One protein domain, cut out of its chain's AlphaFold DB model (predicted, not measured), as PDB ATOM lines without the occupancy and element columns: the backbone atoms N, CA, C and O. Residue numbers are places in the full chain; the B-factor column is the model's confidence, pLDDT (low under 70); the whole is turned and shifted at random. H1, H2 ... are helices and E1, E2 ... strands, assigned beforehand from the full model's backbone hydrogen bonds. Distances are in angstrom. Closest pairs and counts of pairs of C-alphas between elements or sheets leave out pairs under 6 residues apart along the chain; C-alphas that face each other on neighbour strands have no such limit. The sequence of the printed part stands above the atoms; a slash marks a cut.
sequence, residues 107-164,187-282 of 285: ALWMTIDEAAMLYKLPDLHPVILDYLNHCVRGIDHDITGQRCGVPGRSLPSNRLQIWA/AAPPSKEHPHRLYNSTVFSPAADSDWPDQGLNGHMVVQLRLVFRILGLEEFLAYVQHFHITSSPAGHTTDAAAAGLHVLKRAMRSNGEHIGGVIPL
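This is residues 107 to 164 and 187 to 282 of the 285 residues of an uncharacterized protein of Pisolithus microcarpus 441 (UniProt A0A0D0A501). A strongly twisted, branched sheet of seven strands curls round two helices, H1 and H2, which sit on one of its faces; the long hairpin of E4 and E5 is its spine. Beyond the far end of E5, which pairs with E6, lies the small helix H3, and residues 251 to 256 stick out there. The printed part has 154 residues, with three named helices and seven named strands, which follow one another along the chain as E1, H1, H2, E2, E3, E4, E5, H3, E6 and E7; the neighbour pairs E1 and E2, E2 and E4, E3 and E4, E4 and E5, E5 and E6, and E5 and E7 are antiparallel. The class is mixed, helices and strands, with under half of the residues in named elements. The whole is compact, with a radius of gyration of the C-alphas of 17.0 A and spans of 52 by 42 by 30 A.

Start at E1, residues 108 to 111, an edge strand antiparallel to E2, residues 159 to 163, with N 110 and O 160 3.2 A apart. H1, residues 112 to 119, and H2, residues 124 to 137, are on the same face of the sheet. H2 touches H1 with residues 124 to 125 alone, the closest C-alphas being those of Ala 116 and Leu 124, 5.7 A; they run opposite ways at a steep tilt of 56 degrees. On the other side of E2 from E1 find E4, residues 221 to 231, with N 161 and O 230 2.9 A apart; E4 bends by 78 degrees at residue 224. E3, residues 201 to 204, lies on the same side of E4 as E2, with N 202 and O 223 2.8 A apart. E5, residues 238 to 247, lies on the other side, with N 240 and O 227 2.8 A apart. E3, E4 and E5 make a meander, each strand the antiparallel neighbour of the one before. E4 lies on one side of E5, and on the other side of E5 look for E6, residues 264 to 267, with N 245 and O 266 2.7 A apart, and E7, residues 277 to 281, with N 239 and O 280 2.9 A apart. The closest C-alphas of H2 and E7 are those of Val 127 and Gly 278, 6.1 A. H3, residues 256 to 259, is not on the sheet. Every O i to N i+4 pair in H1 and H2 is within hydrogen-bond range; H3 is too short for one.

Find C-alpha 108 at (-31.674, 17.165, -40.554), where E1 begins. H2 runs 20.3 A, E4 24.1 A and E5 27.2 A; E7 ends at C-alpha 281, (-34.498, 11.022, -22.634).

Residues 165 to 186 are not printed; C-alphas 164 and 187 are 4.9 A apart. The links H2 to E2 and E3 to E4 are long. Confidence is under 70 at residues 138 to 153, 195 to 196, 206 to 213 and 248 to 261.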
ATOM      1  N   ALA A 107     -35.741  17.159 -39.313       93.44
ATOM      2  CA  ALA A 107     -35.304  18.336 -40.051       93.44
ATOM      3  C   ALA A 107     -33.943  18.117 -40.722       93.44
ATOM      4  O   ALA A 107     -33.720  18.603 -41.828       93.44
ATOM      5  N   LEU A 108     -33.030  17.397 -40.061       94.44
ATOM      6  CA  LEU A 108     -31.674  17.165 -40.554       94.44
ATOM      7  C   LEU A 108     -31.229  15.718 -40.320       94.44
ATOM      8  O   LEU A 108     -31.676  15.055 -39.382       94.44
ATOM      9  N   TRP A 109     -30.310  15.270 -41.174       96.25
ATOM     10  CA  TRP A 109     -29.603  13.995 -41.077       96.25
ATOM     11  C   TRP A 109     -28.114  14.275 -41.208       96.25
ATOM     12  O   TRP A 109     -27.701  14.862 -42.206       96.25
ATOM     13  N   MET A 110     -27.319  13.881 -40.219       97.06
ATOM     14  CA  MET A 110     -25.872  14.121 -40.232       97.06
ATOM     15  C   MET A 110     -25.140  13.193 -39.268       97.06
ATOM     16  O   MET A 110     -25.765  12.420 -38.541       97.06
ATOM     17  N   THR A 111     -23.818  13.251 -39.276       97.19
ATOM     18  CA  THR A 111     -22.981  12.564 -38.291       97.19
ATOM     19  C   THR A 111     -22.975  13.283 -36.940       97.19
ATOM     20  O   THR A 111     -23.356  14.452 -36.840       97.19
ATOM     21  N   ILE A 112     -22.537  12.593 -35.885       95.44
ATOM     22  CA  ILE A 112     -22.406  13.201 -34.553       95.44
ATOM     23  C   ILE A 112     -21.410  14.365 -34.584       95.44
ATOM     24  O   ILE A 112     -21.693  15.411 -34.006       95.44
ATOM     25  N   ASP A 113     -20.295  14.224 -35.300       95.31
ATOM     26  CA  ASP A 113     -19.268  15.269 -35.392       95.31
ATOM     27  C   ASP A 113     -19.768  16.501 -36.162       95.31
ATOM     28  O   ASP A 113     -19.554  17.638 -35.738       95.31
ATOM     29  N   GLU A 114     -20.512  16.302 -37.252       96.75
ATOM     30  CA  GLU A 114     -21.165  17.403 -37.974       96.75
ATOM     31  C   GLU A 114     -22.177  18.136 -37.083       96.75
ATOM     32  O   GLU A 114     -22.212  19.369 -37.070       96.75
ATOM     33  N   ALA A 115     -22.962  17.399 -36.290       95.88
ATOM     34  CA  ALA A 115     -23.900  17.987 -35.338       95.88
ATOM     35  C   ALA A 115     -23.172  18.752 -34.223       95.88
ATOM     36  O   ALA A 115     -23.555  19.877 -33.900       95.88
ATOM     37  N   ALA A 116     -22.095  18.184 -33.675       95.12
ATOM     38  CA  ALA A 116     -21.246  18.826 -32.679       95.12
ATOM     39  C   ALA A 116     -20.711  20.170 -33.195       95.12
ATOM     40  O   ALA A 116     -20.789  21.185 -32.499       95.12
ATOM     41  N   MET A 117     -20.255  20.209 -34.448       94.44
ATOM     42  CA  MET A 117     -19.777  21.431 -35.093       94.44
ATOM     43  C   MET A 117     -20.900  22.443 -35.341       94.44
ATOM     44  O   MET A 117     -20.772  23.611 -34.964       94.44
ATOM     45  N   LEU A 118     -22.023  22.013 -35.925       93.50
ATOM     46  CA  LEU A 118     -23.141  22.894 -36.273       93.50
ATOM     47  C   LEU A 118     -23.788  23.531 -35.032       93.50
ATOM     48  O   LEU A 118     -24.065  24.732 -35.008       93.50
ATOM     49  N   TYR A 119     -23.995  22.741 -33.978       92.06
ATOM     50  CA  TYR A 119     -24.636  23.190 -32.738       92.06
ATOM     51  C   TYR A 119     -23.653  23.798 -31.727       92.06
ATOM     52  O   TYR A 119     -24.082  24.352 -30.702       92.06
ATOM     53  N   LYS A 120     -22.347  23.757 -32.040       91.62
ATOM     54  CA  LYS A 120     -21.235  24.174 -31.172       91.62
ATOM     55  C   LYS A 120     -21.264  23.434 -29.831       91.62
ATOM     56  O   LYS A 120     -21.264  24.060 -28.772       91.62
ATOM     57  N   LEU A 121     -21.354  22.109 -29.908       92.31
ATOM     58  CA  LEU A 121     -21.407  21.160 -28.797       92.31
ATOM     59  C   LEU A 121     -20.181  20.235 -28.884       92.31
ATOM     60  O   LEU A 121     -20.316  19.094 -29.323       92.31
ATOM     61  N   PRO A 122     -18.976  20.715 -28.515       89.62
ATOM     62  CA  PRO A 122     -17.726  19.963 -28.701       89.62
ATOM     63  C   PRO A 122     -17.692  18.650 -27.911       89.62
ATOM     64  O   PRO A 122     -16.889  17.765 -28.184       89.62
ATOM     65  N   ASP A 123     -18.578  18.511 -26.932       89.69
ATOM     66  CA  ASP A 123     -18.697  17.353 -26.076       89.69
ATOM     67  C   ASP A 123     -19.895  16.447 -26.388       89.69
ATOM     68  O   ASP A 123     -20.166  15.521 -25.626       89.69
ATOM     69  N   LEU A 124     -20.595  16.662 -27.502       92.12
ATOM     70  CA  LEU A 124     -21.756  15.851 -27.874       92.12
ATOM     71  C   LEU A 124     -21.415  14.355 -27.936       92.12
ATOM     72  O   LEU A 124     -22.094  13.536 -27.321       92.12
ATOM     73  N   HIS A 125     -20.334  14.002 -28.633       91.25
ATOM     74  CA  HIS A 125     -19.916  12.611 -28.793       91.25
ATOM     75  C   HIS A 125     -19.589  11.915 -27.456       91.25
ATOM     76  O   HIS A 125     -20.150  10.847 -27.195       91.25
ATOM     77  N   PRO A 126     -18.717  12.459 -26.579       87.88
ATOM     78  CA  PRO A 126     -18.435  11.812 -25.299       87.88
ATOM     79  C   PRO A 126     -19.658  11.749 -24.374       87.88
ATOM     80  O   PRO A 126     -19.791  10.772 -23.647       87.88
ATOM     81  N   VAL A 127     -20.573  12.724 -24.417       89.50
ATOM     82  CA  VAL A 127     -21.796  12.694 -23.590       89.50
ATOM     83  C   VAL A 127     -22.765  11.607 -24.043       89.50
ATOM     84  O   VAL A 127     -23.361  10.942 -23.206       89.50
ATOM     85  N   ILE A 128     -22.912  11.389 -25.352       91.12
ATOM     86  CA  ILE A 128     -23.752  10.298 -25.862       91.12
ATOM     87  C   ILE A 128     -23.221   8.940 -25.383       91.12
ATOM     88  O   ILE A 128     -24.000   8.078 -24.978       91.12
ATOM     89  N   LEU A 129     -21.901   8.739 -25.420       88.75
ATOM     90  CA  LEU A 129     -21.288   7.505 -24.929       88.75
ATOM     91  C   LEU A 129     -21.538   7.300 -23.430       88.75
ATOM     92  O   LEU A 129     -21.892   6.197 -23.017       88.75
ATOM     93  N   ASP A 130     -21.373   8.359 -22.640       86.62
ATOM     94  CA  ASP A 130     -21.617   8.354 -21.195       86.62
ATOM     95  C   ASP A 130     -23.081   7.999 -20.877       86.62
ATOM     96  O   ASP A 130     -23.342   7.062 -20.124       86.62
ATOM     97  N   TYR A 131     -24.029   8.635 -21.576       88.00
ATOM     98  CA  TYR A 131     -25.460   8.332 -21.487       88.00
ATOM     99  C   TYR A 131     -25.757   6.851 -21.742       88.00
ATOM    100  O   TYR A 131     -26.350   6.174 -20.902       88.00
ATOM    101  N   LEU A 132     -25.282   6.304 -22.867       87.31
ATOM    102  CA  LEU A 132     -25.532   4.904 -23.210       87.31
ATOM    103  C   LEU A 132     -24.933   3.943 -22.177       87.31
ATOM    104  O   LEU A 132     -25.481   2.858 -21.951       87.31
ATOM    105  N   ASN A 133     -23.801   4.299 -21.567       83.62
ATOM    106  CA  ASN A 133     -23.187   3.514 -20.500       83.62
ATOM    107  C   ASN A 133     -24.027   3.532 -19.220       83.62
ATOM    108  O   ASN A 133     -24.169   2.482 -18.594       83.62
ATOM    109  N   HIS A 134     -24.626   4.668 -18.865       80.88
ATOM    110  CA  HIS A 134     -25.556   4.752 -17.738       80.88
ATOM    111  C   HIS A 134     -26.815   3.913 -17.967       80.88
ATOM    112  O   HIS A 134     -27.168   3.133 -17.083       80.88
ATOM    113  N   CYS A 135     -27.398   3.939 -19.174       78.69
ATOM    114  CA  CYS A 135     -28.559   3.103 -19.508       78.69
ATOM    115  C   CYS A 135     -28.301   1.604 -19.271       78.69
ATOM    116  O   CYS A 135     -29.174   0.892 -18.790       78.69
ATOM    117  N   VAL A 136     -27.095   1.106 -19.578       72.06
ATOM    118  CA  VAL A 136     -26.745  -0.313 -19.355       72.06
ATOM    119  C   VAL A 136     -26.580  -0.645 -17.878       72.06
ATOM    120  O   VAL A 136     -26.859  -1.766 -17.463       72.06
ATOM    121  N   ARG A 137     -26.096   0.310 -17.083       70.44
ATOM    122  CA  ARG A 137     -25.846   0.102 -15.653       70.44
ATOM    123  C   ARG A 137     -27.101   0.291 -14.801       70.44
ATOM    124  O   ARG A 137     -27.029   0.010 -13.610       70.44
ATOM    125  N   GLY A 138     -28.206   0.760 -15.391       63.78
ATOM    126  CA  GLY A 138     -29.430   1.095 -14.663       63.78
ATOM    127  C   GLY A 138     -29.205   2.193 -13.625       63.78
ATOM    128  O   GLY A 138     -29.827   2.163 -12.570       63.78
ATOM    129  N   ILE A 139     -28.255   3.097 -13.884       63.59
ATOM    130  CA  ILE A 139     -27.964   4.233 -13.004       63.59
ATOM    131  C   ILE A 139     -28.799   5.410 -13.494       63.59
ATOM    132  O   ILE A 139     -28.769   5.712 -14.692       63.59
ATOM    133  N   ASP A 140     -29.501   6.062 -12.568       61.75
ATOM    134  CA  ASP A 140     -30.257   7.280 -12.845       61.75
ATOM    135  C   ASP A 140     -29.369   8.341 -13.500       61.75
ATOM    136  O   ASP A 140     -28.156   8.416 -13.275       61.75
ATOM    137  N   HIS A 141     -29.969   9.149 -14.373       62.72
ATOM    138  CA  HIS A 141     -29.254  10.134 -15.174       62.72
ATOM    139  C   HIS A 141     -28.804  11.334 -14.333       62.72
ATOM    140  O   HIS A 141     -29.328  12.439 -14.456       62.72
ATOM    141  N   ASP A 142     -27.771  11.128 -13.522       57.88
ATOM    142  CA  ASP A 142     -27.036  12.196 -12.869       57.88
ATOM    143  C   ASP A 142     -26.171  12.900 -13.908       57.88
ATOM    144  O   ASP A 142     -25.115  12.413 -14.321       57.88
ATOM    145  N   ILE A 143     -26.596  14.093 -14.323       61.31
ATOM    146  CA  ILE A 143     -25.792  14.960 -15.187       61.31
ATOM    147  C   ILE A 143     -24.774  15.684 -14.307       61.31
ATOM    148  O   ILE A 143     -24.793  16.899 -14.108       61.31
ATOM    149  N   THR A 144     -23.891  14.897 -13.705       55.94
ATOM    150  CA  THR A 144     -22.775  15.396 -12.915       55.94
ATOM    151  C   THR A 144     -21.578  15.583 -13.839       55.94
ATOM    152  O   THR A 144     -21.352  14.838 -14.789       55.94
ATOM    153  N   GLY A 145     -20.806  16.650 -13.621       52.31
ATOM    154  CA  GLY A 145     -19.737  17.070 -14.537       52.31
ATOM    155  C   GLY A 145     -18.574  16.078 -14.706       52.31
ATOM    156  O   GLY A 145     -17.639  16.385 -15.448       52.31
ATOM    157  N   GLN A 146     -18.604  14.923 -14.036       53.34
ATOM    158  CA  GLN A 146     -17.540  13.930 -14.031       53.34
ATOM    159  C   GLN A 146     -17.846  12.801 -15.017       53.34
ATOM    160  O   GLN A 146     -18.655  11.919 -14.759       53.34
ATOM    161  N   ARG A 147     -17.160  12.826 -16.161       63.06
ATOM    162  CA  ARG A 147     -17.322  11.829 -17.224       63.06
ATOM    163  C   ARG A 147     -16.484  10.601 -16.931       63.06
ATOM    164  O   ARG A 147     -15.258  10.704 -16.845       63.06
ATOM    165  N   CYS A 148     -17.116   9.436 -16.844       54.31
ATOM    166  CA  CYS A 148     -16.382   8.179 -16.819       54.31
ATOM    167  C   CYS A 148     -16.009   7.798 -18.253       54.31
ATOM    168  O   CYS A 148     -16.783   7.190 -18.987       54.31
ATOM    169  N   GLY A 149     -14.785   8.143 -18.655       49.66
ATOM    170  CA  GLY A 149     -14.178   7.604 -19.868       49.66
ATOM    171  C   GLY A 149     -13.895   6.115 -19.691       49.66
ATOM    172  O   GLY A 149     -12.777   5.744 -19.352       49.66
ATOM    173  N   VAL A 150     -14.899   5.260 -19.888       51.88
ATOM    174  CA  VAL A 150     -14.686   3.813 -19.981       51.88
ATOM    175  C   VAL A 150     -14.315   3.491 -21.432       51.88
ATOM    176  O   VAL A 150     -15.149   3.674 -22.325       51.88
ATOM    177  N   PRO A 151     -13.079   3.048 -21.715       51.97
ATOM    178  CA  PRO A 151     -12.680   2.692 -23.068       51.97
ATOM    179  C   PRO A 151     -13.359   1.384 -23.496       51.97
ATOM    180  O   PRO A 151     -13.383   0.415 -22.742       51.97
ATOM    181  N   GLY A 152     -13.873   1.344 -24.731       58.03
ATOM    182  CA  GLY A 152     -14.202   0.082 -25.409       58.03
ATOM    183  C   GLY A 152     -15.621  -0.076 -25.954       58.03
ATOM    184  O   GLY A 152     -15.896  -1.108 -26.563       58.03
ATOM    185  N   ARG A 153     -16.521   0.904 -25.793       66.31
ATOM    186  CA  ARG A 153     -17.877   0.808 -26.357       66.31
ATOM    187  C   ARG A 153     -18.031   1.605 -27.649       66.31
ATOM    188  O   ARG A 153     -17.711   2.790 -27.698       66.31
ATOM    189  N   SER A 154     -18.545   0.947 -28.684       75.00
ATOM    190  CA  SER A 154     -18.928   1.570 -29.948       75.00
ATOM    191  C   SER A 154     -20.380   2.050 -29.907       75.00
ATOM    192  O   SER A 154     -21.242   1.460 -29.252       75.00
ATOM    193  N   LEU A 155     -20.650   3.145 -30.614       82.31
ATOM    194  CA  LEU A 155     -22.009   3.623 -30.838       82.31
ATOM    195  C   LEU A 155     -22.745   2.676 -31.797       82.31
ATOM    196  O   LEU A 155     -22.122   2.174 -32.735       82.31
ATOM    197  N   PRO A 156     -24.067   2.482 -31.634       85.00
ATOM    198  CA  PRO A 156     -24.855   1.689 -32.580       85.00
ATOM    199  C   PRO A 156     -24.843   2.303 -33.990       85.00
ATOM    200  O   PRO A 156     -24.947   1.593 -34.986       85.00
ATOM    201  N   SER A 157     -24.682   3.627 -34.081       91.19
ATOM    202  CA  SER A 157     -24.469   4.359 -35.324       91.19
ATOM    203  C   SER A 157     -23.802   5.702 -35.043       91.19
ATOM    204  O   SER A 157     -24.012   6.295 -33.988       91.19
ATOM    205  N   ASN A 158     -23.052   6.217 -36.018       93.69
ATOM    206  CA  ASN A 158     -22.542   7.592 -35.999       93.69
ATOM    207  C   ASN A 158     -23.532   8.597 -36.624       93.69
ATOM    208  O   ASN A 158     -23.193   9.754 -36.838       93.69
ATOM    209  N   ARG A 159     -24.742   8.169 -37.006       96.31
ATOM    210  CA  ARG A 159     -25.718   9.028 -37.690       96.31
ATOM    211  C   ARG A 159     -26.850   9.445 -36.763       96.31
ATOM    212  O   ARG A 159     -27.454   8.610 -36.089       96.31
ATOM    213  N   LEU A 160     -27.169  10.733 -36.816       96.50
ATOM    214  CA  LEU A 160     -28.245  11.377 -36.084       96.50
ATOM    215  C   LEU A 160     -29.366  11.806 -37.030       96.50
ATOM    216  O   LEU A 160     -29.127  12.371 -38.100       96.50
ATOM    217  N   GLN A 161     -30.597  11.582 -36.587       96.81
ATOM    218  CA  GLN A 161     -31.784  12.291 -37.056       96.81
ATOM    219  C   GLN A 161     -32.052  13.431 -36.074       96.81
ATOM    220  O   GLN A 161     -32.003  13.198 -34.870       96.81
ATOM    221  N   ILE A 162     -32.297  14.649 -36.556       96.50
ATOM    222  CA  ILE A 162     -32.394  15.845 -35.704       96.50
ATOM    223  C   ILE A 162     -33.714  16.577 -35.935       96.50
ATOM    224  O   ILE A 162     -34.124  16.792 -37.079       96.50
ATOM    225  N   TRP A 163     -34.337  17.030 -34.848       96.31
ATOM    226  CA  TRP A 163     -35.552  17.836 -34.840       96.31
ATOM    227  C   TRP A 163     -35.260  19.229 -34.288       96.31
ATOM    228  O   TRP A 163     -34.701  19.384 -33.207       96.31
ATOM    229  N   ALA A 164     -35.668  20.256 -35.033       93.12
ATOM    230  CA  ALA A 164     -35.527  21.649 -34.604       93.12
ATOM    231  C   ALA A 164     -36.682  22.114 -33.702       93.12
ATOM    232  O   ALA A 164     -36.550  23.122 -33.009       93.12
ATOM    233  N   ALA A 187     -35.191  23.839 -30.567       91.94
ATOM    234  CA  ALA A 187     -33.841  23.345 -30.353       91.94
ATOM    235  C   ALA A 187     -32.985  23.630 -31.596       91.94
ATOM    236  O   ALA A 187     -32.345  22.729 -32.131       91.94
ATOM    237  N   ALA A 188     -33.039  24.861 -32.119       89.12
ATOM    238  CA  ALA A 188     -32.428  25.207 -33.402       89.12
ATOM    239  C   ALA A 188     -31.147  26.047 -33.232       89.12
ATOM    240  O   ALA A 188     -31.134  27.019 -32.461       89.12
ATOM    241  N   PRO A 189     -30.068  25.729 -33.972       86.50
ATOM    242  CA  PRO A 189     -28.857  26.528 -33.959       86.50
ATOM    243  C   PRO A 189     -29.098  27.857 -34.695       86.50
ATOM    244  O   PRO A 189     -30.074  27.983 -35.437       86.50
ATOM    245  N   PRO A 190     -28.223  28.863 -34.510       81.31
ATOM    246  CA  PRO A 190     -28.315  30.108 -35.266       81.31
ATOM    247  C   PRO A 190     -28.338  29.839 -36.771       81.31
ATOM    248  O   PRO A 190     -27.530  29.055 -37.274       81.31
ATOM    249  N   SER A 191     -29.216  30.529 -37.489       81.62
ATOM    250  CA  SER A 191     -29.312  30.479 -38.946       81.62
ATOM    251  C   SER A 191     -29.304  31.893 -39.533       81.62
ATOM    252  O   SER A 191     -29.311  32.884 -38.804       81.62
ATOM    253  N   LYS A 192     -29.283  32.006 -40.868       77.62
ATOM    254  CA  LYS A 192     -29.417  33.311 -41.540       77.62
ATOM    255  C   LYS A 192     -30.769  33.972 -41.247       77.62
ATOM    256  O   LYS A 192     -30.834  35.188 -41.127       77.62
ATOM    257  N   GLU A 193     -31.820  33.165 -41.128       76.69
ATOM    258  CA  GLU A 193     -33.191  33.608 -40.841       76.69
ATOM    259  C   GLU A 193     -33.380  33.936 -39.354       76.69
ATOM    260  O   GLU A 193     -34.119  34.850 -38.997       76.69
ATOM    261  N   HIS A 194     -32.663  33.222 -38.484       74.38
ATOM    262  CA  HIS A 194     -32.702  33.391 -37.037       74.38
ATOM    263  C   HIS A 194     -31.275  33.563 -36.499       74.38
ATOM    264  O   HIS A 194     -30.659  32.596 -36.037       74.38
ATOM    265  N   PRO A 195     -30.717  34.791 -36.562       69.06
ATOM    266  CA  PRO A 195     -29.348  35.052 -36.113       69.06
ATOM    267  C   PRO A 195     -29.200  34.847 -34.601       69.06
ATOM    268  O   PRO A 195     -28.122  34.516 -34.101       69.06
ATOM    269  N   HIS A 196     -30.304  35.001 -33.870       67.94
ATOM    270  CA  HIS A 196     -30.402  34.669 -32.461       67.94
ATOM    271  C   HIS A 196     -30.848  33.212 -32.304       67.94
ATOM    272  O   HIS A 196     -31.744  32.734 -32.993       67.94
ATOM    273  N   ARG A 197     -30.185  32.498 -31.392       71.56
ATOM    274  CA  ARG A 197     -30.466  31.092 -31.070       71.56
ATOM    275  C   ARG A 197     -31.922  30.921 -30.625       71.56
ATOM    276  O   ARG A 197     -32.356  31.655 -29.743       71.56
ATOM    277  N   LEU A 198     -32.618  29.908 -31.144       80.88
ATOM    278  CA  LEU A 198     -33.964  29.532 -30.698       80.88
ATOM    279  C   LEU A 198     -33.869  28.279 -29.825       80.88
ATOM    280  O   LEU A 198     -34.086  27.160 -30.290       80.88
ATOM    281  N   TYR A 199     -33.490  28.487 -28.565       87.88
ATOM    282  CA  TYR A 199     -33.396  27.432 -27.558       87.88
ATOM    283  C   TYR A 199     -34.354  27.726 -26.412       87.88
ATOM    284  O   TYR A 199     -34.170  28.711 -25.692       87.88
ATOM    285  N   ASN A 200     -35.350  26.863 -26.230       91.25
ATOM    286  CA  ASN A 200     -36.244  26.934 -25.081       91.25
ATOM    287  C   ASN A 200     -35.600  26.293 -23.843       91.25
ATOM    288  O   ASN A 200     -34.761  25.396 -23.951       91.25
ATOM    289  N   SER A 201     -35.991  26.776 -22.665       90.31
ATOM    290  CA  SER A 201     -35.648  26.154 -21.386       90.31
ATOM    291  C   SER A 201     -36.842  25.375 -20.850       90.31
ATOM    292  O   SER A 201     -37.982  25.749 -21.116       90.31
ATOM    293  N   THR A 202     -36.571  24.313 -20.104       89.12
ATOM    294  CA  THR A 202     -37.576  23.462 -19.466       89.12
ATOM    295  C   THR A 202     -37.076  22.955 -18.122       89.12
ATOM    296  O   THR A 202     -35.877  23.013 -17.834       89.12
ATOM    297  N   VAL A 203     -38.001  22.473 -17.303       85.81
ATOM    298  CA  VAL A 203     -37.686  21.686 -16.114       85.81
ATOM    299  C   VAL A 203     -37.466  20.240 -16.558       85.81
ATOM    300  O   VAL A 203     -38.119  19.766 -17.480       85.81
ATOM    301  N   PHE A 204     -36.487  19.586 -15.953       83.00
ATOM    302  CA  PHE A 204     -36.163  18.181 -16.133       83.00
ATOM    303  C   PHE A 204     -36.286  17.484 -14.785       83.00
ATOM    304  O   PHE A 204     -35.728  17.954 -13.785       83.00
ATOM    305  N   SER A 205     -36.983  16.356 -14.797       78.31
ATOM    306  CA  SER A 205     -37.126  15.470 -13.651       78.31
ATOM    307  C   SER A 205     -36.269  14.226 -13.889       78.31
ATOM    308  O   SER A 205     -36.545  13.476 -14.826       78.31
ATOM    309  N   PRO A 206     -35.204  14.001 -13.099       68.62
ATOM    310  CA  PRO A 206     -34.327  12.848 -13.291       68.62
ATOM    311  C   PRO A 206     -35.039  11.518 -13.023       68.62
ATOM    312  O   PRO A 206     -34.718  10.530 -13.682       68.62
ATOM    313  N   ALA A 207     -36.018  11.510 -12.114       67.50
ATOM    314  CA  ALA A 207     -36.804  10.336 -11.767       67.50
ATOM    315  C   ALA A 207     -38.163  10.327 -12.494       67.50
ATOM    316  O   ALA A 207     -38.813  11.363 -12.648       67.50
ATOM    317  N   ALA A 208     -38.596   9.151 -12.956       59.81
ATOM    318  CA  ALA A 208     -39.865   8.988 -13.675       59.81
ATOM    319  C   ALA A 208     -41.100   9.124 -12.761       59.81
ATOM    320  O   ALA A 208     -42.192   9.419 -13.241       59.81
ATOM    321  N   ASP A 209     -40.919   8.915 -11.458       61.84
ATOM    322  CA  ASP A 209     -41.909   9.068 -10.388       61.84
ATOM    323  C   ASP A 209     -41.851  10.448  -9.724       61.84
ATOM    324  O   ASP A 209     -42.429  10.650  -8.664       61.84
ATOM    325  N   SER A 210     -41.142  11.402 -10.325       65.06
ATOM    326  CA  SER A 210     -40.916  12.686  -9.688       65.06
ATOM    327  C   SER A 210     -42.217  13.454  -9.464       65.06
ATOM    328  O   SER A 210     -42.959  13.733 -10.407       65.06
ATOM    329  N   ASP A 211     -42.415  13.899  -8.226       63.75
ATOM    330  CA  ASP A 211     -43.597  14.636  -7.775       63.75
ATOM    331  C   ASP A 211     -43.628  16.100  -8.270       63.75
ATOM    332  O   ASP A 211     -44.063  16.986  -7.545       63.75
ATOM    333  N   TRP A 212     -43.131  16.430  -9.470       68.44
ATOM    334  CA  TRP A 212     -43.273  17.801  -9.987       68.44
ATOM    335  C   TRP A 212     -44.763  18.128 -10.174       68.44
ATOM    336  O   TRP A 212     -45.458  17.357 -10.845       68.44
ATOM    337  N   PRO A 213     -45.271  19.281  -9.692       69.88
ATOM    338  CA  PRO A 213     -44.600  20.420  -9.056       69.88
ATOM    339  C   PRO A 213     -44.632  20.449  -7.508       69.88
ATOM    340  O   PRO A 213     -44.270  21.476  -6.935       69.88
ATOM    341  N   ASP A 214     -45.046  19.381  -6.822       72.75
ATOM    342  CA  ASP A 214     -45.226  19.310  -5.355       72.75
ATOM    343  C   ASP A 214     -43.953  19.643  -4.578       72.75
ATOM    344  O   ASP A 214     -43.997  20.344  -3.566       72.75
ATOM    345  N   GLN A 215     -42.802  19.182  -5.070       70.44
ATOM    346  CA  GLN A 215     -41.499  19.444  -4.448       70.44
ATOM    347  C   GLN A 215     -40.861  20.764  -4.915       70.44
ATOM    348  O   GLN A 215     -39.719  21.078  -4.560       70.44
ATOM    349  N   GLY A 216     -41.573  21.564  -5.716       75.31
ATOM    350  CA  GLY A 216     -40.996  22.721  -6.391       75.31
ATOM    351  C   GLY A 216     -39.773  22.306  -7.210       75.31
ATOM    352  O   GLY A 216     -39.769  21.257  -7.835       75.31
ATOM    353  N   LEU A 217     -38.704  23.109  -7.209       75.06
ATOM    354  CA  LEU A 217     -37.464  22.782  -7.933       75.06
ATOM    355  C   LEU A 217     -36.522  21.831  -7.166       75.06
ATOM    356  O   LEU A 217     -35.415  21.567  -7.639       75.06
ATOM    357  N   ASN A 218     -36.911  21.313  -5.995       73.19
ATOM    358  CA  ASN A 218     -36.061  20.393  -5.236       73.19
ATOM    359  C   ASN A 218     -35.975  19.038  -5.945       73.19
ATOM    360  O   ASN A 218     -36.988  18.403  -6.194       73.19
ATOM    361  N   GLY A 219     -34.758  18.593  -6.270       72.94
ATOM    362  CA  GLY A 219     -34.545  17.356  -7.037       72.94
ATOM    363  C   GLY A 219     -34.767  17.503  -8.547       72.94
ATOM    364  O   GLY A 219     -34.496  16.567  -9.293       72.94
ATOM    365  N   HIS A 220     -35.172  18.687  -9.015       79.56
ATOM    366  CA  HIS A 220     -35.360  18.993 -10.430       79.56
ATOM    367  C   HIS A 220     -34.236  19.870 -10.967       79.56
ATOM    368  O   HIS A 220     -33.588  20.629 -10.242       79.56
ATOM    369  N   MET A 221     -34.021  19.812 -12.278       82.19
ATOM    370  CA  MET A 221     -33.044  20.661 -12.949       82.19
ATOM    371  C   MET A 221     -33.742  21.592 -13.925       82.19
ATOM    372  O   MET A 221     -34.597  21.169 -14.693       82.19
ATOM    373  N   VAL A 222     -33.319  22.854 -13.971       88.56
ATOM    374  CA  VAL A 222     -33.679  23.720 -15.095       88.56
ATOM    375  C   VAL A 222     -32.625  23.562 -16.174       88.56
ATOM    376  O   VAL A 222     -31.424  23.714 -15.928       88.56
ATOM    377  N   VAL A 223     -33.074  23.267 -17.387       91.06
ATOM    378  CA  VAL A 223     -32.200  22.975 -18.514       91.06
ATOM    379  C   VAL A 223     -32.594  23.772 -19.749       91.06
ATOM    380  O   VAL A 223     -33.759  24.075 -19.972       91.06
ATOM    381  N   GLN A 224     -31.615  24.126 -20.576       92.75
ATOM    382  CA  GLN A 224     -31.833  24.667 -21.913       92.75
ATOM    383  C   GLN A 224     -31.699  23.547 -22.937       92.75
ATOM    384  O   GLN A 224     -30.636  22.936 -23.048       92.75
ATOM    385  N   LEU A 225     -32.741  23.345 -23.735       94.19
ATOM    386  CA  LEU A 225     -32.746  22.383 -24.824       94.19
ATOM    387  C   LEU A 225     -31.863  22.884 -25.972       94.19
ATOM    388  O   LEU A 225     -32.075  23.978 -26.493       94.19
ATOM    389  N   ARG A 226     -30.847  22.106 -26.355       93.94
ATOM    390  CA  ARG A 226     -29.871  22.498 -27.388       93.94
ATOM    391  C   ARG A 226     -29.974  21.691 -28.664       93.94
ATOM    392  O   ARG A 226     -29.652  22.215 -29.721       93.94
ATOM    393  N   LEU A 227     -30.356  20.429 -28.556       95.94
ATOM    394  CA  LEU A 227     -30.462  19.514 -29.682       95.94
ATOM    395  C   LEU A 227     -31.493  18.455 -29.322       95.94
ATOM    396  O   LEU A 227     -31.383  17.866 -28.253       95.94
ATOM    397  N   VAL A 228     -32.445  18.191 -30.211       97.19
ATOM    398  CA  VAL A 228     -33.338  17.031 -30.107       97.19
ATOM    399  C   VAL A 228     -32.988  16.086 -31.229       97.19
ATOM    400  O   VAL A 228     -32.952  16.486 -32.396       97.19
ATOM    401  N   PHE A 229     -32.681  14.845 -30.888       96.88
ATOM    402  CA  PHE A 229     -32.138  13.908 -31.847       96.88
ATOM    403  C   PHE A 229     -32.509  12.468 -31.538       96.88
ATOM    404  O   PHE A 229     -32.996  12.117 -30.468       96.88
ATOM    405  N   ARG A 230     -32.239  11.619 -32.516       95.50
ATOM    406  CA  ARG A 230     -32.301  10.174 -32.403       95.50
ATOM    407  C   ARG A 230     -31.076   9.596 -33.084       95.50
ATOM    408  O   ARG A 230     -30.730  10.002 -34.194       95.50
ATOM    409  N   ILE A 231     -30.434   8.641 -32.427       94.62
ATOM    410  CA  ILE A 231     -29.335   7.879 -33.021       94.62
ATOM    411  C   ILE A 231     -29.953   6.780 -33.881       94.62
ATOM    412  O   ILE A 231     -30.838   6.054 -33.420       94.62
ATOM    413  N   LEU A 232     -29.510   6.642 -35.133       91.00
ATOM    414  CA  LEU A 232     -29.992   5.550 -35.979       91.00
ATOM    415  C   LEU A 232     -29.692   4.197 -35.315       91.00
ATOM    416  O   LEU A 232     -28.562   3.933 -34.918       91.00
ATOM    417  N   GLY A 233     -30.714   3.347 -35.204       86.38
ATOM    418  CA  GLY A 233     -30.633   2.055 -34.513       86.38
ATOM    419  C   GLY A 233     -31.167   2.061 -33.076       86.38
ATOM    420  O   GLY A 233     -31.391   0.988 -32.533       86.38
ATOM    421  N   LEU A 234     -31.435   3.229 -32.482       87.81
ATOM    422  CA  LEU A 234     -32.162   3.340 -31.210       87.81
ATOM    423  C   LEU A 234     -33.625   3.715 -31.459       87.81
ATOM    424  O   LEU A 234     -33.938   4.345 -32.466       87.81
ATOM    425  N   GLU A 235     -34.540   3.330 -30.572       88.25
ATOM    426  CA  GLU A 235     -35.959   3.736 -30.652       88.25
ATOM    427  C   GLU A 235     -36.233   5.050 -29.906       88.25
ATOM    428  O   GLU A 235     -37.198   5.744 -30.214       88.25
ATOM    429  N   GLU A 236     -35.359   5.411 -28.972       89.88
ATOM    430  CA  GLU A 236     -35.541   6.536 -28.064       89.88
ATOM    431  C   GLU A 236     -35.178   7.886 -28.700       89.88
ATOM    432  O   GLU A 236     -34.190   8.017 -29.435       89.88
ATOM    433  N   PHE A 237     -35.981   8.903 -28.386       94.25
ATOM    434  CA  PHE A 237     -35.667  10.296 -28.680       94.25
ATOM    435  C   PHE A 237     -34.909  10.909 -27.512       94.25
ATOM    436  O   PHE A 237     -35.346  10.840 -26.365       94.25
ATOM    437  N   LEU A 238     -33.792  11.548 -27.828       94.94
ATOM    438  CA  LEU A 238     -32.866  12.120 -26.870       94.94
ATOM    439  C   LEU A 238     -32.786  13.631 -27.044       94.94
ATOM    440  O   LEU A 238     -32.998  14.180 -28.129       94.94
ATOM    441  N   ALA A 239     -32.416  14.301 -25.964       95.38
ATOM    442  CA  ALA A 239     -32.139  15.719 -25.950       95.38
ATOM    443  C   ALA A 239     -30.743  15.975 -25.386       95.38
ATOM    444  O   ALA A 239     -30.426  15.519 -24.291       95.38
ATOM    445  N   TYR A 240     -29.920  16.747 -26.100       95.38
ATOM    446  CA  TYR A 240     -28.781  17.400 -25.464       95.38
ATOM    447  C   TYR A 240     -29.288  18.662 -24.780       95.38
ATOM    448  O   TYR A 240     -29.930  19.521 -25.405       95.38
ATOM    449  N   VAL A 241     -28.919  18.812 -23.518       93.56
ATOM    450  CA  VAL A 241     -29.324  19.923 -22.672       93.56
ATOM    451  C   VAL A 241     -28.126  20.613 -22.030       93.56
ATOM    452  O   VAL A 241     -27.078  20.008 -21.835       93.56
ATOM    453  N   GLN A 242     -28.265  21.903 -21.722       91.69
ATOM    454  CA  GLN A 242     -27.313  22.659 -20.899       91.69
ATOM    455  C   GLN A 242     -27.963  23.054 -19.581       91.69
ATOM    456  O   GLN A 242     -29.072  23.583 -19.581       91.69
ATOM    457  N   HIS A 243     -27.259  22.843 -18.477       87.19
ATOM    458  CA  HIS A 243     -27.825  23.006 -17.142       87.19
ATOM    459  C   HIS A 243     -27.764  24.449 -16.657       87.19
ATOM    460  O   HIS A 243     -26.837  25.202 -16.973       87.19
ATOM    461  N   PHE A 244     -28.735  24.807 -15.824       86.75
ATOM    462  CA  PHE A 244     -28.667  25.976 -14.969       86.75
ATOM    463  C   PHE A 244     -28.595  25.544 -13.506       86.75
ATOM    464  O   PHE A 244     -29.341  24.676 -13.062       86.75
ATOM    465  N   HIS A 245     -27.709  26.182 -12.750       81.94
ATOM    466  CA  HIS A 245     -27.759  26.198 -11.302       81.94
ATOM    467  C   HIS A 245     -28.764  27.241 -10.846       81.94
ATOM    468  O   HIS A 245     -28.732  28.392 -11.291       81.94
ATOM    469  N   ILE A 246     -29.619  26.837  -9.919       76.88
ATOM    470  CA  ILE A 246     -30.448  27.758  -9.162       76.88
ATOM    471  C   ILE A 246     -29.541  28.368  -8.099       76.88
ATOM    472  O   ILE A 246     -29.010  27.665  -7.242       76.88
ATOM    473  N   THR A 247     -29.307  29.670  -8.190       73.44
ATOM    474  CA  THR A 247     -28.568  30.414  -7.171       73.44
ATOM    475  C   THR A 247     -29.558  31.175  -6.308       73.44
ATOM    476  O   THR A 247     -30.447  31.846  -6.835       73.44
ATOM    477  N   SER A 248     -29.386  31.113  -4.990       60.84
ATOM    478  CA  SER A 248     -30.019  32.061  -4.074       60.84
ATOM    479  C   SER A 248     -29.577  33.482  -4.441       60.84
ATOM    480  O   SER A 248     -28.424  33.691  -4.830       60.84
ATOM    481  N   SER A 249     -30.508  34.443  -4.376       53.62
ATOM    482  CA  SER A 249     -30.232  35.854  -4.688       53.62
ATOM    483  C   SER A 249     -28.963  36.312  -3.953       53.62
ATOM    484  O   SER A 249     -28.815  35.986  -2.769       53.62
ATOM    485  N   PRO A 250     -28.021  37.014  -4.615       49.12
ATOM    486  CA  PRO A 250     -26.832  37.510  -3.943       49.12
ATOM    487  C   PRO A 250     -27.252  38.387  -2.761       49.12
ATOM    488  O   PRO A 250     -28.022  39.336  -2.921       49.12
ATOM    489  N   ALA A 251     -26.750  38.037  -1.575       47.69
ATOM    490  CA  ALA A 251     -26.963  38.780  -0.342       47.69
ATOM    491  C   ALA A 251     -26.611  40.259  -0.573       47.69
ATOM    492  O   ALA A 251     -25.439  40.612  -0.688       47.69
ATOM    493  N   GLY A 252     -27.633  41.104  -0.721       48.69
ATOM    494  CA  GLY A 252     -27.465  42.534  -0.983       48.69
ATOM    495  C   GLY A 252     -28.495  43.155  -1.924       48.69
ATOM    496  O   GLY A 252     -28.723  44.356  -1.826       48.69
ATOM    497  N   HIS A 253     -29.168  42.374  -2.778       46.50
ATOM    498  CA  HIS A 253     -30.264  42.886  -3.608       46.50
ATOM    499  C   HIS A 253     -31.590  42.206  -3.264       46.50
ATOM    500  O   HIS A 253     -31.835  41.055  -3.614       46.50
ATOM    501  N   THR A 254     -32.375  42.989  -2.517       45.56
ATOM    502  CA  THR A 254     -33.820  42.926  -2.277       45.56
ATOM    503  C   THR A 254     -34.414  41.573  -1.885       45.56
ATOM    504  O   THR A 254     -34.560  40.631  -2.659       45.56
ATOM    505  N   THR A 255     -34.897  41.570  -0.648       48.41
ATOM    506  CA  THR A 255     -35.851  40.655  -0.017       48.41
ATOM    507  C   THR A 255     -37.094  40.343  -0.880       48.41
ATOM    508  O   THR A 255     -37.785  39.368  -0.604       48.41
ATOM    509  N   ASP A 256     -37.340  41.097  -1.959       51.53
ATOM    510  CA  ASP A 256     -38.526  40.997  -2.818       51.53
ATOM    511  C   ASP A 256     -38.495  39.847  -3.838       51.53
ATOM    512  O   ASP A 256     -39.534  39.258  -4.115       51.53
ATOM    513  N   ALA A 257     -37.337  39.466  -4.394       51.75
ATOM    514  CA  ALA A 257     -37.301  38.424  -5.436       51.75
ATOM    515  C   ALA A 257     -37.585  37.020  -4.870       51.75
ATOM    516  O   ALA A 257     -38.283  36.220  -5.492       51.75
ATOM    517  N   ALA A 258     -37.076  36.743  -3.665       49.84
ATOM    518  CA  ALA A 258     -37.366  35.507  -2.944       49.84
ATOM    519  C   ALA A 258     -38.809  35.487  -2.410       49.84
ATOM    520  O   ALA A 258     -39.455  34.444  -2.472       49.84
ATOM    521  N   ALA A 259     -39.336  36.632  -1.955       52.03
ATOM    522  CA  ALA A 259     -40.736  36.771  -1.549       52.03
ATOM    523  C   ALA A 259     -41.718  36.619  -2.730       52.03
ATOM    524  O   ALA A 259     -42.825  36.124  -2.545       52.03
ATOM    525  N   ALA A 260     -41.298  36.971  -3.949       59.19
ATOM    526  CA  ALA A 260     -42.062  36.787  -5.185       59.19
ATOM    527  C   ALA A 260     -41.931  35.380  -5.811       59.19
ATOM    528  O   ALA A 260     -42.475  35.140  -6.889       59.19
ATOM    529  N   GLY A 261     -41.187  34.456  -5.188       64.38
ATOM    530  CA  GLY A 261     -40.982  33.101  -5.717       64.38
ATOM    531  C   GLY A 261     -40.120  33.031  -6.989       64.38
ATOM    532  O   GLY A 261     -40.206  32.061  -7.741       64.38
ATOM    533  N   LEU A 262     -39.291  34.046  -7.262       73.62
ATOM    534  CA  LEU A 262     -38.429  34.095  -8.446       73.62
ATOM    535  C   LEU A 262     -37.037  33.515  -8.155       73.62
ATOM    536  O   LEU A 262     -36.363  33.894  -7.197       73.62
ATOM    537  N   HIS A 263     -36.565  32.635  -9.041       73.38
ATOM    538  CA  HIS A 263     -35.243  32.012  -8.948       73.38
ATOM    539  C   HIS A 263     -34.252  32.612  -9.949       73.38
ATOM    540  O   HIS A 263     -34.549  32.749 -11.138       73.38
ATOM    541  N   VAL A 264     -33.030  32.906  -9.490       80.62
ATOM    542  CA  VAL A 264     -31.930  33.303 -10.378       80.62
ATOM    543  C   VAL A 264     -31.261  32.048 -10.927       80.62
ATOM    544  O   VAL A 264     -30.763  31.208 -10.178       80.62
ATOM    545  N   LEU A 265     -31.239  31.932 -12.254       84.12
ATOM    546  CA  LEU A 265     -30.627  30.815 -12.963       84.12
ATOM    547  C   LEU A 265     -29.261  31.220 -13.517       84.12
ATOM    548  O   LEU A 265     -29.150  32.097 -14.375       84.12
ATOM    549  N   LYS A 266     -28.209  30.534 -13.074       85.62
ATOM    550  CA  LYS A 266     -26.848  30.696 -13.588       85.62
ATOM    551  C   LYS A 266     -26.478  29.486 -14.431       85.62
ATOM    552  O   LYS A 266     -26.642  28.360 -13.989       85.62
ATOM    553  N   ARG A 267     -25.946  29.685 -15.640       86.81
ATOM    554  CA  ARG A 267     -25.468  28.557 -16.463       86.81
ATOM    555  C   ARG A 267     -24.411  27.756 -15.706       86.81
ATOM    556  O   ARG A 267     -23.477  28.338 -15.154       86.81
ATOM    557  N   ALA A 268     -24.568  26.440 -15.709       84.75
ATOM    558  CA  ALA A 268     -23.597  25.524 -15.146       84.75
ATOM    559  C   ALA A 268     -22.338  25.517 -16.017       84.75
ATOM    560  O   ALA A 268     -22.415  25.302 -17.231       84.75
ATOM    561  N   MET A 269     -21.189  25.776 -15.395       84.00
ATOM    562  CA  MET A 269     -19.891  25.844 -16.061       84.00
ATOM    563  C   MET A 269     -18.925  24.860 -15.414       84.00
ATOM    564  O   MET A 269     -18.891  24.720 -14.192       84.00
ATOM    565  N   ARG A 270     -18.108  24.210 -16.235       79.62
ATOM    566  CA  ARG A 270     -16.931  23.466 -15.793       79.62
ATOM    567  C   ARG A 270     -15.867  24.430 -15.269       79.62
ATOM    568  O   ARG A 270     -15.884  25.625 -15.564       79.62
ATOM    569  N   SER A 271     -14.875  23.888 -14.565       77.00
ATOM    570  CA  SER A 271     -13.694  24.637 -14.112       77.00
ATOM    571  C   SER A 271     -12.901  25.282 -15.258       77.00
ATOM    572  O   SER A 271     -12.257  26.305 -15.049       77.00
ATOM    573  N   ASN A 272     -12.983  24.730 -16.473       77.81
ATOM    574  CA  ASN A 272     -12.370  25.284 -17.686       77.81
ATOM    575  C   ASN A 272     -13.221  26.378 -18.376       77.81
ATOM    576  O   ASN A 272     -12.833  26.870 -19.431       77.81
ATOM    577  N   GLY A 273     -14.380  26.745 -17.814       76.56
ATOM    578  CA  GLY A 273     -15.291  27.752 -18.367       76.56
ATOM    579  C   GLY A 273     -16.263  27.242 -19.438       76.56
ATOM    580  O   GLY A 273     -17.098  28.013 -19.910       76.56
ATOM    581  N   GLU A 274     -16.206  25.965 -19.820       79.44
ATOM    582  CA  GLU A 274     -17.173  25.377 -20.750       79.44
ATOM    583  C   GLU A 274     -18.529  25.130 -20.087       79.44
ATOM    584  O   GLU A 274     -18.611  24.812 -18.902       79.44
ATOM    585  N   HIS A 275     -19.604  25.198 -20.872       84.06
ATOM    586  CA  HIS A 275     -20.942  24.887 -20.379       84.06
ATOM    587  C   HIS A 275     -21.051  23.396 -20.032       84.06
ATOM    588  O   HIS A 275     -20.635  22.535 -20.809       84.06
ATOM    589  N   ILE A 276     -21.669  23.087 -18.894       82.88
ATOM    590  CA  ILE A 276     -22.017  21.712 -18.537       82.88
ATOM    591  C   ILE A 276     -23.276  21.329 -19.311       82.88
ATOM    592  O   ILE A 276     -24.341  21.933 -19.136       82.88
ATOM    593  N   GLY A 277     -23.135  20.329 -20.176       87.88
ATOM    594  CA  GLY A 277     -24.246  19.704 -20.874       87.88
ATOM    595  C   GLY A 277     -24.300  18.198 -20.665       87.88
ATOM    596  O   GLY A 277     -23.288  17.566 -20.346       87.88
ATOM    597  N   GLY A 278     -25.498  17.659 -20.854       90.56
ATOM    598  CA  GLY A 278     -25.830  16.246 -20.723       90.56
ATOM    599  C   GLY A 278     -26.786  15.797 -21.817       90.56
ATOM    600  O   GLY A 278     -27.337  16.618 -22.553       90.56
ATOM    601  N   VAL A 279     -26.966  14.484 -21.923       92.38
ATOM    602  CA  VAL A 279     -27.991  13.868 -22.766       92.38
ATOM    603  C   VAL A 279     -29.029  13.239 -21.851       92.38
ATOM    604  O   VAL A 279     -28.670  12.547 -20.904       92.38
ATOM    605  N   ILE A 280     -30.298  13.512 -22.144       90.75
ATOM    606  CA  ILE A 280     -31.453  12.992 -21.413       90.75
ATOM    607  C   ILE A 280     -32.461  12.363 -22.381       90.75
ATOM    608  O   ILE A 280     -32.516  12.781 -23.546       90.75
ATOM    609  N   PRO A 281     -33.298  11.422 -21.915       91.12
ATOM    610  CA  PRO A 281     -34.498  11.022 -22.634       91.12
ATOM    611  C   PRO A 281     -35.429  12.220 -22.817       91.12
ATOM    612  O   PRO A 281     -35.660  12.995 -21.887       91.12
ATOM    613  N   LEU A 282     -36.015  12.370 -24.005       90.81
ATOM    614  CA  LEU A 282     -36.983  13.441 -24.258       90.81
ATOM    615  C   LEU A 282     -38.282  13.258 -23.443       90.81
ATOM    616  O   LEU A 282     -39.019  14.216 -23.244       90.81
TER     617      LEU A 282